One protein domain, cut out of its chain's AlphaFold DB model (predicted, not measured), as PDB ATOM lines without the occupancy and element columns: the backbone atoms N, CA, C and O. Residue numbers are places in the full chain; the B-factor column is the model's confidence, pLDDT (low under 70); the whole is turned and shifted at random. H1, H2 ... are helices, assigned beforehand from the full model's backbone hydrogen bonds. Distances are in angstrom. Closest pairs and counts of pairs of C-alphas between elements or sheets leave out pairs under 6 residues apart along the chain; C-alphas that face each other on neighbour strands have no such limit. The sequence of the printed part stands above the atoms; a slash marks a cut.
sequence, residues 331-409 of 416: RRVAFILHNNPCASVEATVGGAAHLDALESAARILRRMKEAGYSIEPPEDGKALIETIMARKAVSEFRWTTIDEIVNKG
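AT A GLANCE: This is residues 331 to 409 of the 416 residues of an uncharacterized protein of Methanosarcinales archaeon ANME-1 ERB7 (UniProt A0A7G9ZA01). Two helices, H2 and H3, meet near the first residues of each as an L, with the small helix H1 near H3 and the small helix H4 away from the other helices at the end of a long link. A stretch with no named element, residues 331 to 344, runs past the L before H1. The printed part has 79 residues, with four named helices in the order H1, H2, H3, H4 and no named strand; the class is all helix, though under half of the residues, 34 of 79, are in named elements. It is only just compact, close to loose, with a radius of gyration of the C-alphas of 13.7 A and spans of 39 by 32 by 19 A.

HOW THE PARTS SIT: After residues 331 to 344 comes H1, residues 345 to 348. It is close to but not clearly touching H3, residues 381 to 390; the closest C-alphas, of Glu 346 and Met 389, are 7.8 A apart. H2, residues 357 to 370, touches H3 with residues 357 to 362 alone, and the closest C-alphas, of Glu 359 and Gly 381, are 3.8 A apart. Their lines are about perpendicular, at 82 degrees. H4, residues 402 to 407, is apart from H1, H2 and H3. Each O i to N i+4 pair is within hydrogen-bond range in H2, H3 and H4; H1 is too short for such a pair.

IN THESE COORDINATES: H1 begins at C-alpha 345, (-67.388, 41.380, -110.582). H2 is 19.9 A long and H3 14.2 A. H4 ends at C-alpha 407, (-81.232, 55.083, -102.388).

THE WHOLE: The C-alphas farthest apart, of Ala 371 and Trp 399, are 39.6 A apart. The printed part has no cut. H3 to H4 is a long link of 11 residues. The pLDDT is under 70 in residues 341 to 348 and 395 to 409.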
ATOM      1  N   ARG A 331     -83.716  34.750 -85.413       97.00
ATOM      2  CA  ARG A 331     -82.311  34.491 -85.738       97.00
ATOM      3  C   ARG A 331     -81.942  35.222 -87.024       97.00
ATOM      4  O   ARG A 331     -82.564  35.050 -88.066       97.00
ATOM      5  N   ARG A 332     -80.881  36.025 -86.945       95.12
ATOM      6  CA  ARG A 332     -80.308  36.746 -88.086       95.12
ATOM      7  C   ARG A 332     -78.998  36.070 -88.458       95.12
ATOM      8  O   ARG A 332     -78.103  35.999 -87.621       95.12
ATOM      9  N   VAL A 333     -78.911  35.565 -89.684       95.12
ATOM     10  CA  VAL A 333     -77.743  34.846 -90.208       95.12
ATOM     11  C   VAL A 333     -77.174  35.644 -91.374       95.12
ATOM     12  O   VAL A 333     -77.923  36.066 -92.253       95.12
ATOM     13  N   ALA A 334     -75.861  35.861 -91.371       93.88
ATOM     14  CA  ALA A 334     -75.153  36.503 -92.469       93.88
ATOM     15  C   ALA A 334     -74.445  35.439 -93.314       93.88
ATOM     16  O   ALA A 334     -73.708  34.616 -92.778       93.88
ATOM     17  N   PHE A 335     -74.652  35.484 -94.628       90.25
ATOM     18  CA  PHE A 335     -73.889  34.701 -95.597       90.25
ATOM     19  C   PHE A 335     -72.826  35.606 -96.212       90.25
ATOM     20  O   PHE A 335     -73.157  36.631 -96.808       90.25
ATOM     21  N   ILE A 336     -71.556  35.244 -96.046       89.25
ATOM     22  CA  ILE A 336     -70.423  35.991 -96.593       89.25
ATOM     23  C   ILE A 336     -69.926  35.229 -97.819       89.25
ATOM     24  O   ILE A 336     -69.445  34.106 -97.699       89.25
ATOM     25  N   LEU A 337     -70.075  35.830 -99.000       86.88
ATOM     26  CA  LEU A 337     -69.604  35.261-100.262       86.88
ATOM     27  C   LEU A 337     -68.258  35.881-100.631       86.88
ATOM     28  O   LEU A 337     -68.110  37.105-100.623       86.88
ATOM     29  N   HIS A 338     -67.289  35.040-100.988       83.44
ATOM     30  CA  HIS A 338     -66.018  35.518-101.513       83.44
ATOM     31  C   HIS A 338     -66.222  36.216-102.859       83.44
ATOM     32  O   HIS A 338     -67.045  35.807-103.679       83.44
ATOM     33  N   ASN A 339     -65.460  37.281-103.074       78.88
ATOM     34  CA  ASN A 339     -65.417  38.028-104.320       78.88
ATOM     35  C   ASN A 339     -63.953  38.357-104.622       78.88
ATOM     36  O   ASN A 339     -63.238  38.827-103.737       78.88
ATOM     37  N   ASN A 340     -63.522  38.134-105.864       71.38
ATOM     38  CA  ASN A 340     -62.255  38.652-106.364       71.38
ATOM     39  C   ASN A 340     -62.524  39.920-107.202       71.38
ATOM     40  O   ASN A 340     -62.901  39.795-108.371       71.38
ATOM     41  N   PRO A 341     -62.315  41.128-106.642       59.84
ATOM     42  CA  PRO A 341     -62.640  42.391-107.308       59.84
ATOM     43  C   PRO A 341     -61.703  42.739-108.478       59.84
ATOM     44  O   PRO A 341     -61.983  43.677-109.221       59.84
ATOM     45  N   CYS A 342     -60.586  42.019-108.649       54.16
ATOM     46  CA  CYS A 342     -59.634  42.224-109.748       54.16
ATOM     47  C   CYS A 342     -60.029  41.492-111.044       54.16
ATOM     48  O   CYS A 342     -59.436  41.742-112.093       54.16
ATOM     49  N   ALA A 343     -61.022  40.605-110.982       59.94
ATOM     50  CA  ALA A 343     -61.663  39.984-112.136       59.94
ATOM     51  C   ALA A 343     -63.095  40.535-112.286       59.94
ATOM     52  O   ALA A 343     -63.575  41.244-111.404       59.94
ATOM     53  N   SER A 344     -63.762  40.276-113.420       57.50
ATOM     54  CA  SER A 344     -65.128  40.777-113.663       57.50
ATOM     55  C   SER A 344     -66.044  40.450-112.476       57.50
ATOM     56  O   SER A 344     -66.221  39.276-112.158       57.50
ATOM     57  N   VAL A 345     -66.608  41.482-111.833       57.16
ATOM     58  CA  VAL A 345     -67.388  41.380-110.582       57.16
ATOM     59  C   VAL A 345     -68.589  40.440-110.744       57.16
ATOM     60  O   VAL A 345     -68.926  39.697-109.828       57.16
ATOM     61  N   GLU A 346     -69.192  40.408-111.934       57.59
ATOM     62  CA  GLU A 346     -70.307  39.511-112.268       57.59
ATOM     63  C   GLU A 346     -69.910  38.027-112.296       57.59
ATOM     64  O   GLU A 346     -70.753  37.164-112.072       57.59
ATOM     65  N   ALA A 347     -68.632  37.724-112.536       59.81
ATOM     66  CA  ALA A 347     -68.123  36.361-112.669       59.81
ATOM     67  C   ALA A 347     -67.450  35.823-111.393       59.81
ATOM     68  O   ALA A 347     -67.119  34.639-111.342       59.81
ATOM     69  N   THR A 348     -67.191  36.667-110.386       67.31
ATOM     70  CA  THR A 348     -66.345  36.300-109.232       67.31
ATOM     71  C   THR A 348     -67.062  36.299-107.887       67.31
ATOM     72  O   THR A 348     -66.519  35.761-106.918       67.31
ATOM     73  N   VAL A 349     -68.274  36.854-107.805       77.31
ATOM     74  CA  VAL A 349     -69.102  36.782-106.593       77.31
ATOM     75  C   VAL A 349     -69.558  35.346-106.361       77.31
ATOM     76  O   VAL A 349     -70.194  34.737-107.216       77.31
ATOM     77  N   GLY A 350     -69.258  34.815-105.177       77.75
ATOM     78  CA  GLY A 350     -69.557  33.425-104.839       77.75
ATOM     79  C   GLY A 350     -68.547  32.432-105.415       77.75
ATOM     80  O   GLY A 350     -68.865  31.254-105.541       77.75
ATOM     81  N   GLY A 351     -67.330  32.871-105.757       82.00
ATOM     82  CA  GLY A 351     -66.261  31.952-106.145       82.00
ATOM     83  C   GLY A 351     -65.931  30.964-105.017       82.00
ATOM     84  O   GLY A 351     -65.521  31.379-103.933       82.00
ATOM     85  N   ALA A 352     -66.095  29.665-105.278       82.88
ATOM     86  CA  ALA A 352     -65.769  28.576-104.360       82.88
ATOM     87  C   ALA A 352     -65.204  27.368-105.129       82.88
ATOM     88  O   ALA A 352     -65.658  27.044-106.227       82.88
ATOM     89  N   ALA A 353     -64.189  26.701-104.572       83.44
ATOM     90  CA  ALA A 353     -63.535  25.576-105.237       83.44
ATOM     91  C   ALA A 353     -64.491  24.377-105.350       83.44
ATOM     92  O   ALA A 353     -64.963  23.866-104.339       83.44
ATOM     93  N   HIS A 354     -64.760  23.935-106.584       86.75
ATOM     94  CA  HIS A 354     -65.635  22.795-106.900       86.75
ATOM     95  C   HIS A 354     -67.057  22.873-106.305       86.75
ATOM     96  O   HIS A 354     -67.718  21.846-106.157       86.75
ATOM     97  N   LEU A 355     -67.542  24.080-105.996       88.44
ATOM     98  CA  LEU A 355     -68.848  24.310-105.387       88.44
ATOM     99  C   LEU A 355     -69.579  25.444-106.112       88.44
ATOM    100  O   LEU A 355     -69.061  26.552-106.224       88.44
ATOM    101  N   ASP A 356     -70.816  25.189-106.540       90.56
ATOM    102  CA  ASP A 356     -71.729  26.253-106.962       90.56
ATOM    103  C   ASP A 356     -72.280  26.956-105.712       90.56
ATOM    104  O   ASP A 356     -73.283  26.537-105.125       90.56
ATOM    105  N   ALA A 357     -71.560  27.974-105.230       91.81
ATOM    106  CA  ALA A 357     -71.871  28.623-103.957       91.81
ATOM    107  C   ALA A 357     -73.206  29.377-103.985       91.81
ATOM    108  O   ALA A 357     -73.892  29.433-102.965       91.81
ATOM    109  N   LEU A 358     -73.584  29.944-105.135       91.81
ATOM    110  CA  LEU A 358     -74.824  30.704-105.284       91.81
ATOM    111  C   LEU A 358     -76.035  29.774-105.239       91.81
ATOM    112  O   LEU A 358     -76.967  30.019-104.471       91.81
ATOM    113  N   GLU A 359     -76.001  28.677-105.997       94.56
ATOM    114  CA  GLU A 359     -77.060  27.667-105.959       94.56
ATOM    115  C   GLU A 359     -77.127  26.984-104.586       94.56
ATOM    116  O   GLU A 359     -78.208  26.778-104.028       94.56
ATOM    117  N   SER A 360     -75.972  26.697-103.982       95.06
ATOM    118  CA  SER A 360     -75.901  26.133-102.629       95.06
ATOM    119  C   SER A 360     -76.513  27.076-101.592       95.06
ATOM    120  O   SER A 360     -77.324  26.642-100.773       95.06
ATOM    121  N   ALA A 361     -76.195  28.374-101.651       94.94
ATOM    122  CA  ALA A 361     -76.792  29.376-100.778       94.94
ATOM    123  C   ALA A 361     -78.312  29.450-100.980       94.94
ATOM    124  O   ALA A 361     -79.047  29.369 -99.999       94.94
ATOM    125  N   ALA A 362     -78.811  29.503-102.219       96.06
ATOM    126  CA  ALA A 362     -80.251  29.507-102.498       96.06
ATOM    127  C   ALA A 362     -80.974  28.289-101.886       96.06
ATOM    128  O   ALA A 362     -82.031  28.431-101.259       96.06
ATOM    129  N   ARG A 363     -80.378  27.093-101.984       97.25
ATOM    130  CA  ARG A 363     -80.901  25.865-101.356       97.25
ATOM    131  C   ARG A 363     -80.888  25.932 -99.830       97.25
ATOM    132  O   ARG A 363     -81.882  25.560 -99.207       97.25
ATOM    133  N   ILE A 364     -79.809  26.435 -99.228       97.25
ATOM    134  CA  ILE A 364     -79.721  26.622 -97.772       97.25
ATOM    135  C   ILE A 364     -80.800  27.604 -97.300       97.25
ATOM    136  O   ILE A 364     -81.526  27.293 -96.359       97.25
ATOM    137  N   LEU A 365     -80.970  28.746 -97.972       97.00
ATOM    138  CA  LEU A 365     -81.979  29.751 -97.611       97.00
ATOM    139  C   LEU A 365     -83.404  29.178 -97.693       97.00
ATOM    140  O   LEU A 365     -84.235  29.459 -96.828       97.00
ATOM    141  N   ARG A 366     -83.684  28.322 -98.683       97.62
ATOM    142  CA  ARG A 366     -84.964  27.600 -98.788       97.62
ATOM    143  C   ARG A 366     -85.183  26.652 -97.614       97.62
ATOM    144  O   ARG A 366     -86.231  26.707 -96.974       97.62
ATOM    145  N   ARG A 367     -84.168  25.853 -97.273       97.62
ATOM    146  CA  ARG A 367     -84.211  24.955 -96.113       97.62
ATOM    147  C   ARG A 367     -84.371  25.723 -94.798       97.62
ATOM    148  O   ARG A 367     -85.071  25.265 -93.899       97.62
ATOM    149  N   MET A 368     -83.772  26.908 -94.686       97.69
ATOM    150  CA  MET A 368     -83.953  27.799 -93.537       97.69
ATOM    151  C   MET A 368     -85.395  28.307 -93.432       97.69
ATOM    152  O   MET A 368     -85.950  28.291 -92.332       97.69
ATOM    153  N   LYS A 369     -86.035  28.693 -94.545       97.50
ATOM    154  CA  LYS A 369     -87.462  29.063 -94.553       97.50
ATOM    155  C   LYS A 369     -88.335  27.910 -94.052       97.50
ATOM    156  O   LYS A 369     -89.137  28.108 -93.146       97.50
ATOM    157  N   GLU A 370     -88.126  26.697 -94.567       97.62
ATOM    158  CA  GLU A 370     -88.830  25.487 -94.100       97.62
ATOM    159  C   GLU A 370     -88.606  25.205 -92.608       97.62
ATOM    160  O   GLU A 370     -89.500  24.724 -91.918       97.62
ATOM    161  N   ALA A 371     -87.413  25.512 -92.095       96.62
ATOM    162  CA  ALA A 371     -87.074  25.352 -90.687       96.62
ATOM    163  C   ALA A 371     -87.666  26.448 -89.775       96.62
ATOM    164  O   ALA A 371     -87.496  26.349 -88.555       96.62
ATOM    165  N   GLY A 372     -88.341  27.465 -90.330       97.12
ATOM    166  CA  GLY A 372     -89.025  28.532 -89.591       97.12
ATOM    167  C   GLY A 372     -88.237  29.838 -89.433       97.12
ATOM    168  O   GLY A 372     -88.579  30.649 -88.574       97.12
ATOM    169  N   TYR A 373     -87.174  30.051 -90.215       97.94
ATOM    170  CA  TYR A 373     -86.486  31.345 -90.253       97.94
ATOM    171  C   TYR A 373     -87.319  32.375 -91.026       97.94
ATOM    172  O   TYR A 373     -87.922  32.056 -92.050       97.94
ATOM    173  N   SER A 374     -87.312  33.629 -90.564       96.81
ATOM    174  CA  SER A 374     -88.012  34.735 -91.227       96.81
ATOM    175  C   SER A 374     -87.229  35.224 -92.451       96.81
ATOM    176  O   SER A 374     -86.493  36.211 -92.375       96.81
ATOM    177  N   ILE A 375     -87.363  34.524 -93.579       95.12
ATOM    178  CA  ILE A 375     -86.660  34.841 -94.826       95.12
ATOM    179  C   ILE A 375     -87.500  34.536 -96.071       95.12
ATOM    180  O   ILE A 375     -88.254  33.566 -96.104       95.12
ATOM    181  N   GLU A 376     -87.296  35.334 -97.120       95.00
ATOM    182  CA  GLU A 376     -87.769  35.058 -98.476       95.00
ATOM    183  C   GLU A 376     -86.584  34.617 -99.355       95.00
ATOM    184  O   GLU A 376     -85.767  35.458 -99.742       95.00
ATOM    185  N   PRO A 377     -86.418  33.303 -99.604       95.25
ATOM    186  CA  PRO A 377     -85.298  32.772-100.364       95.25
ATOM    187  C   PRO A 377     -85.467  33.050-101.867       95.25
ATOM    188  O   PRO A 377     -86.596  33.053-102.361       95.25
ATOM    189  N   PRO A 378     -84.361  33.229-102.609       95.12
ATOM    190  CA  PRO A 378     -84.392  33.294-104.067       95.12
ATOM    191  C   PRO A 378     -84.804  31.943-104.674       95.12
ATOM    192  O   PRO A 378     -84.645  30.889-104.047       95.12
ATOM    193  N   GLU A 379     -85.305  31.969-105.912       94.62
ATOM    194  CA  GLU A 379     -85.715  30.756-106.635       94.62
ATOM    195  C   GLU A 379     -84.543  29.807-106.909       94.62
ATOM    196  O   GLU A 379     -84.695  28.591-106.783       94.62
ATOM    197  N   ASP A 380     -83.377  30.356-107.239       95.19
ATOM    198  CA  ASP A 380     -82.144  29.635-107.548       95.19
ATOM    199  C   ASP A 380     -80.913  30.549-107.365       95.19
ATOM    200  O   ASP A 380     -81.022  31.719-106.965       95.19
ATOM    201  N   GLY A 381     -79.720  30.016-107.641       92.00
ATOM    202  CA  GLY A 381     -78.477  30.790-107.608       92.00
ATOM    203  C   GLY A 381     -78.454  31.984-108.574       92.00
ATOM    204  O   GLY A 381     -77.830  33.004-108.270       92.00
ATOM    205  N   LYS A 382     -79.177  31.908-109.699       92.75
ATOM    206  CA  LYS A 382     -79.266  32.991-110.687       92.75
ATOM    207  C   LYS A 382     -80.074  34.172-110.137       92.75
ATOM    208  O   LYS A 382     -79.599  35.305-110.153       92.75
ATOM    209  N   ALA A 383     -81.243  33.908-109.563       93.75
ATOM    210  CA  ALA A 383     -82.058  34.921-108.898       93.75
ATOM    211  C   ALA A 383     -81.319  35.555-107.702       93.75
ATOM    212  O   ALA A 383     -81.464  36.753-107.428       93.75
ATOM    213  N   LEU A 384     -80.488  34.771-107.000       92.75
ATOM    214  CA  LEU A 384     -79.652  35.277-105.912       92.75
ATOM    215  C   LEU A 384     -78.629  36.305-106.412       92.75
ATOM    216  O   LEU A 384     -78.562  37.406-105.861       92.75
ATOM    217  N   ILE A 385     -77.850  35.980-107.449       89.62
ATOM    218  CA  ILE A 385     -76.834  36.907-107.966       89.62
ATOM    219  C   ILE A 385     -77.464  38.152-108.595       89.62
ATOM    220  O   ILE A 385     -76.991  39.258-108.337       89.62
ATOM    221  N   GLU A 386     -78.579  38.009-109.314       90.81
ATOM    222  CA  GLU A 386     -79.345  39.145-109.843       90.81
ATOM    223  C   GLU A 386     -79.776  40.094-108.713       90.81
ATOM    224  O   GLU A 386     -79.611  41.312-108.820       90.81
ATOM    225  N   THR A 387     -80.234  39.549-107.580       90.50
ATOM    226  CA  THR A 387     -80.603  40.338-106.394       90.50
ATOM    227  C   THR A 387     -79.395  41.049-105.776       90.50
ATOM    228  O   THR A 387     -79.488  42.234-105.437       90.50
ATOM    229  N   ILE A 388     -78.259  40.357-105.631       88.88
ATOM    230  CA  ILE A 388     -77.015  40.930-105.088       88.88
ATOM    231  C   ILE A 388     -76.540  42.096-105.966       88.88
ATOM    232  O   ILE A 388     -76.234  43.172-105.443       88.88
ATOM    233  N   MET A 389     -76.530  41.912-107.290       86.12
ATOM    234  CA  MET A 389     -76.109  42.929-108.256       86.12
ATOM    235  C   MET A 389     -77.070  44.119-108.286       86.12
ATOM    236  O   MET A 389     -76.635  45.269-108.198       86.12
ATOM    237  N   ALA A 390     -78.383  43.870-108.302       87.31
ATOM    238  CA  ALA A 390     -79.395  44.927-108.277       87.31
ATOM    239  C   ALA A 390     -79.272  45.821-107.029       87.31
ATOM    240  O   ALA A 390     -79.363  47.051-107.125       87.31
ATOM    241  N   ARG A 391     -79.003  45.211-105.865       85.94
ATOM    242  CA  ARG A 391     -78.782  45.913-104.588       85.94
ATOM    243  C   ARG A 391     -77.371  46.481-104.431       85.94
ATOM    244  O   ARG A 391     -77.071  47.074-103.396       85.94
ATOM    245  N   LYS A 392     -76.498  46.304-105.431       79.12
ATOM    246  CA  LYS A 392     -75.067  46.621-105.362       79.12
ATOM    247  C   LYS A 392     -74.447  46.089-104.067       79.12
ATOM    248  O   LYS A 392     -73.687  46.799-103.422       79.12
ATOM    249  N   ALA A 393     -74.765  44.871-103.632       74.50
ATOM    250  CA  ALA A 393     -74.230  44.266-102.407       74.50
ATOM    251  C   ALA A 393     -72.844  43.619-102.637       74.50
ATOM    252  O   ALA A 393     -72.555  42.539-102.134       74.50
ATOM    253  N   VAL A 394     -71.991  44.281-103.426       74.56
ATOM    254  CA  VAL A 394     -70.654  43.822-103.829       74.56
ATOM    255  C   VAL A 394     -69.586  44.854-103.475       74.56
ATOM    256  O   VAL A 394     -69.813  46.059-103.563       74.56
ATOM    257  N   SER A 395     -68.402  44.409-103.065       66.38
ATOM    258  CA  SER A 395     -67.264  45.308-102.838       66.38
ATOM    259  C   SER A 395     -66.680  45.771-104.178       66.38
ATOM    260  O   SER A 395     -65.730  45.175-104.678       66.38
ATOM    261  N   GLU A 396     -67.262  46.809-104.783       63.22
ATOM    262  CA  GLU A 396     -66.777  47.409-106.028       63.22
ATOM    263  C   GLU A 396     -66.056  48.735-105.735       63.22
ATOM    264  O   GLU A 396     -66.645  49.696-105.246       63.22
ATOM    265  N   PHE A 397     -64.751  48.778-106.017       54.59
ATOM    266  CA  PHE A 397     -63.875  49.929-105.745       54.59
ATOM    267  C   PHE A 397     -64.003  51.061-106.780       54.59
ATOM    268  O   PHE A 397     -63.341  52.092-106.670       54.59
ATOM    269  N   ARG A 398     -64.819  50.874-107.823       54.56
ATOM    270  CA  ARG A 398     -64.963  51.811-108.939       54.56
ATOM    271  C   ARG A 398     -66.368  52.423-108.913       54.56
ATOM    272  O   ARG A 398     -67.334  51.776-109.278       54.56
ATOM    273  N   TRP A 399     -66.443  53.692-108.502       51.28
ATOM    274  CA  TRP A 399     -67.550  54.621-108.784       51.28
ATOM    275  C   TRP A 399     -68.963  54.212-108.327       51.28
ATOM    276  O   TRP A 399     -69.866  54.063-109.144       51.28
ATOM    277  N   THR A 400     -69.211  54.150-107.015       50.78
ATOM    278  CA  THR A 400     -70.585  54.320-106.499       50.78
ATOM    279  C   THR A 400     -70.658  55.620-105.701       50.78
ATOM    280  O   THR A 400     -69.937  55.784-104.718       50.78
ATOM    281  N   THR A 401     -71.486  56.571-106.135       56.47
ATOM    282  CA  THR A 401     -71.732  57.819-105.399       56.47
ATOM    283  C   THR A 401     -72.535  57.536-104.126       56.47
ATOM    284  O   THR A 401     -73.363  56.626-104.086       56.47
ATOM    285  N   ILE A 402     -72.302  58.324-103.070       55.53
ATOM    286  CA  ILE A 402     -72.972  58.176-101.762       55.53
ATOM    287  C   ILE A 402     -74.506  58.202-101.917       55.53
ATOM    288  O   ILE A 402     -75.206  57.416-101.279       55.53
ATOM    289  N   ASP A 403     -75.022  59.012-102.844       55.28
ATOM    290  CA  ASP A 403     -76.458  59.122-103.134       55.28
ATOM    291  C   ASP A 403     -77.070  57.841-103.737       55.28
ATOM    292  O   ASP A 403     -78.235  57.528-103.488       55.28
ATOM    293  N   GLU A 404     -76.302  57.051-104.496       55.06
ATOM    294  CA  GLU A 404     -76.768  55.756-105.012       55.06
ATOM    295  C   GLU A 404     -76.779  54.663-103.934       55.06
ATOM    296  O   GLU A 404     -77.621  53.763-103.977       55.06
ATOM    297  N   ILE A 405     -75.862  54.736-102.964       56.78
ATOM    298  CA  ILE A 405     -75.739  53.781-101.851       56.78
ATOM    299  C   ILE A 405     -76.947  53.894-100.913       56.78
ATOM    300  O   ILE A 405     -77.530  52.877-100.526       56.78
ATOM    301  N   VAL A 406     -77.350  55.128-100.592       56.09
ATOM    302  CA  VAL A 406     -78.484  55.422 -99.701       56.09
ATOM    303  C   VAL A 406     -79.820  55.072-100.366       56.09
ATOM    304  O   VAL A 406     -80.662  54.429 -99.741       56.09
ATOM    305  N   ASN A 407     -79.995  55.387-101.655       57.88
ATOM    306  CA  ASN A 407     -81.232  55.083-102.388       57.88
ATOM    307  C   ASN A 407     -81.472  53.580-102.626       57.88
ATOM    308  O   ASN A 407     -82.610  53.174-102.858       57.88
ATOM    309  N   LYS A 408     -80.427  52.741-102.565       58.97
ATOM    310  CA  LYS A 408     -80.521  51.283-102.778       58.97
ATOM    311  C   LYS A 408     -80.486  50.450-101.488       58.97
ATOM    312  O   LYS A 408     -80.457  49.224-101.560       58.97
ATOM    313  N   GLY A 409     -80.541  51.092-100.317       47.69
ATOM    314  CA  GLY A 409     -80.766  50.416 -99.036       47.69
ATOM    315  C   GLY A 409     -79.567  49.651 -98.469       47.69
ATOM    316  O   GLY A 409     -79.762  48.689 -97.723       47.69
TER     317      GLY A 409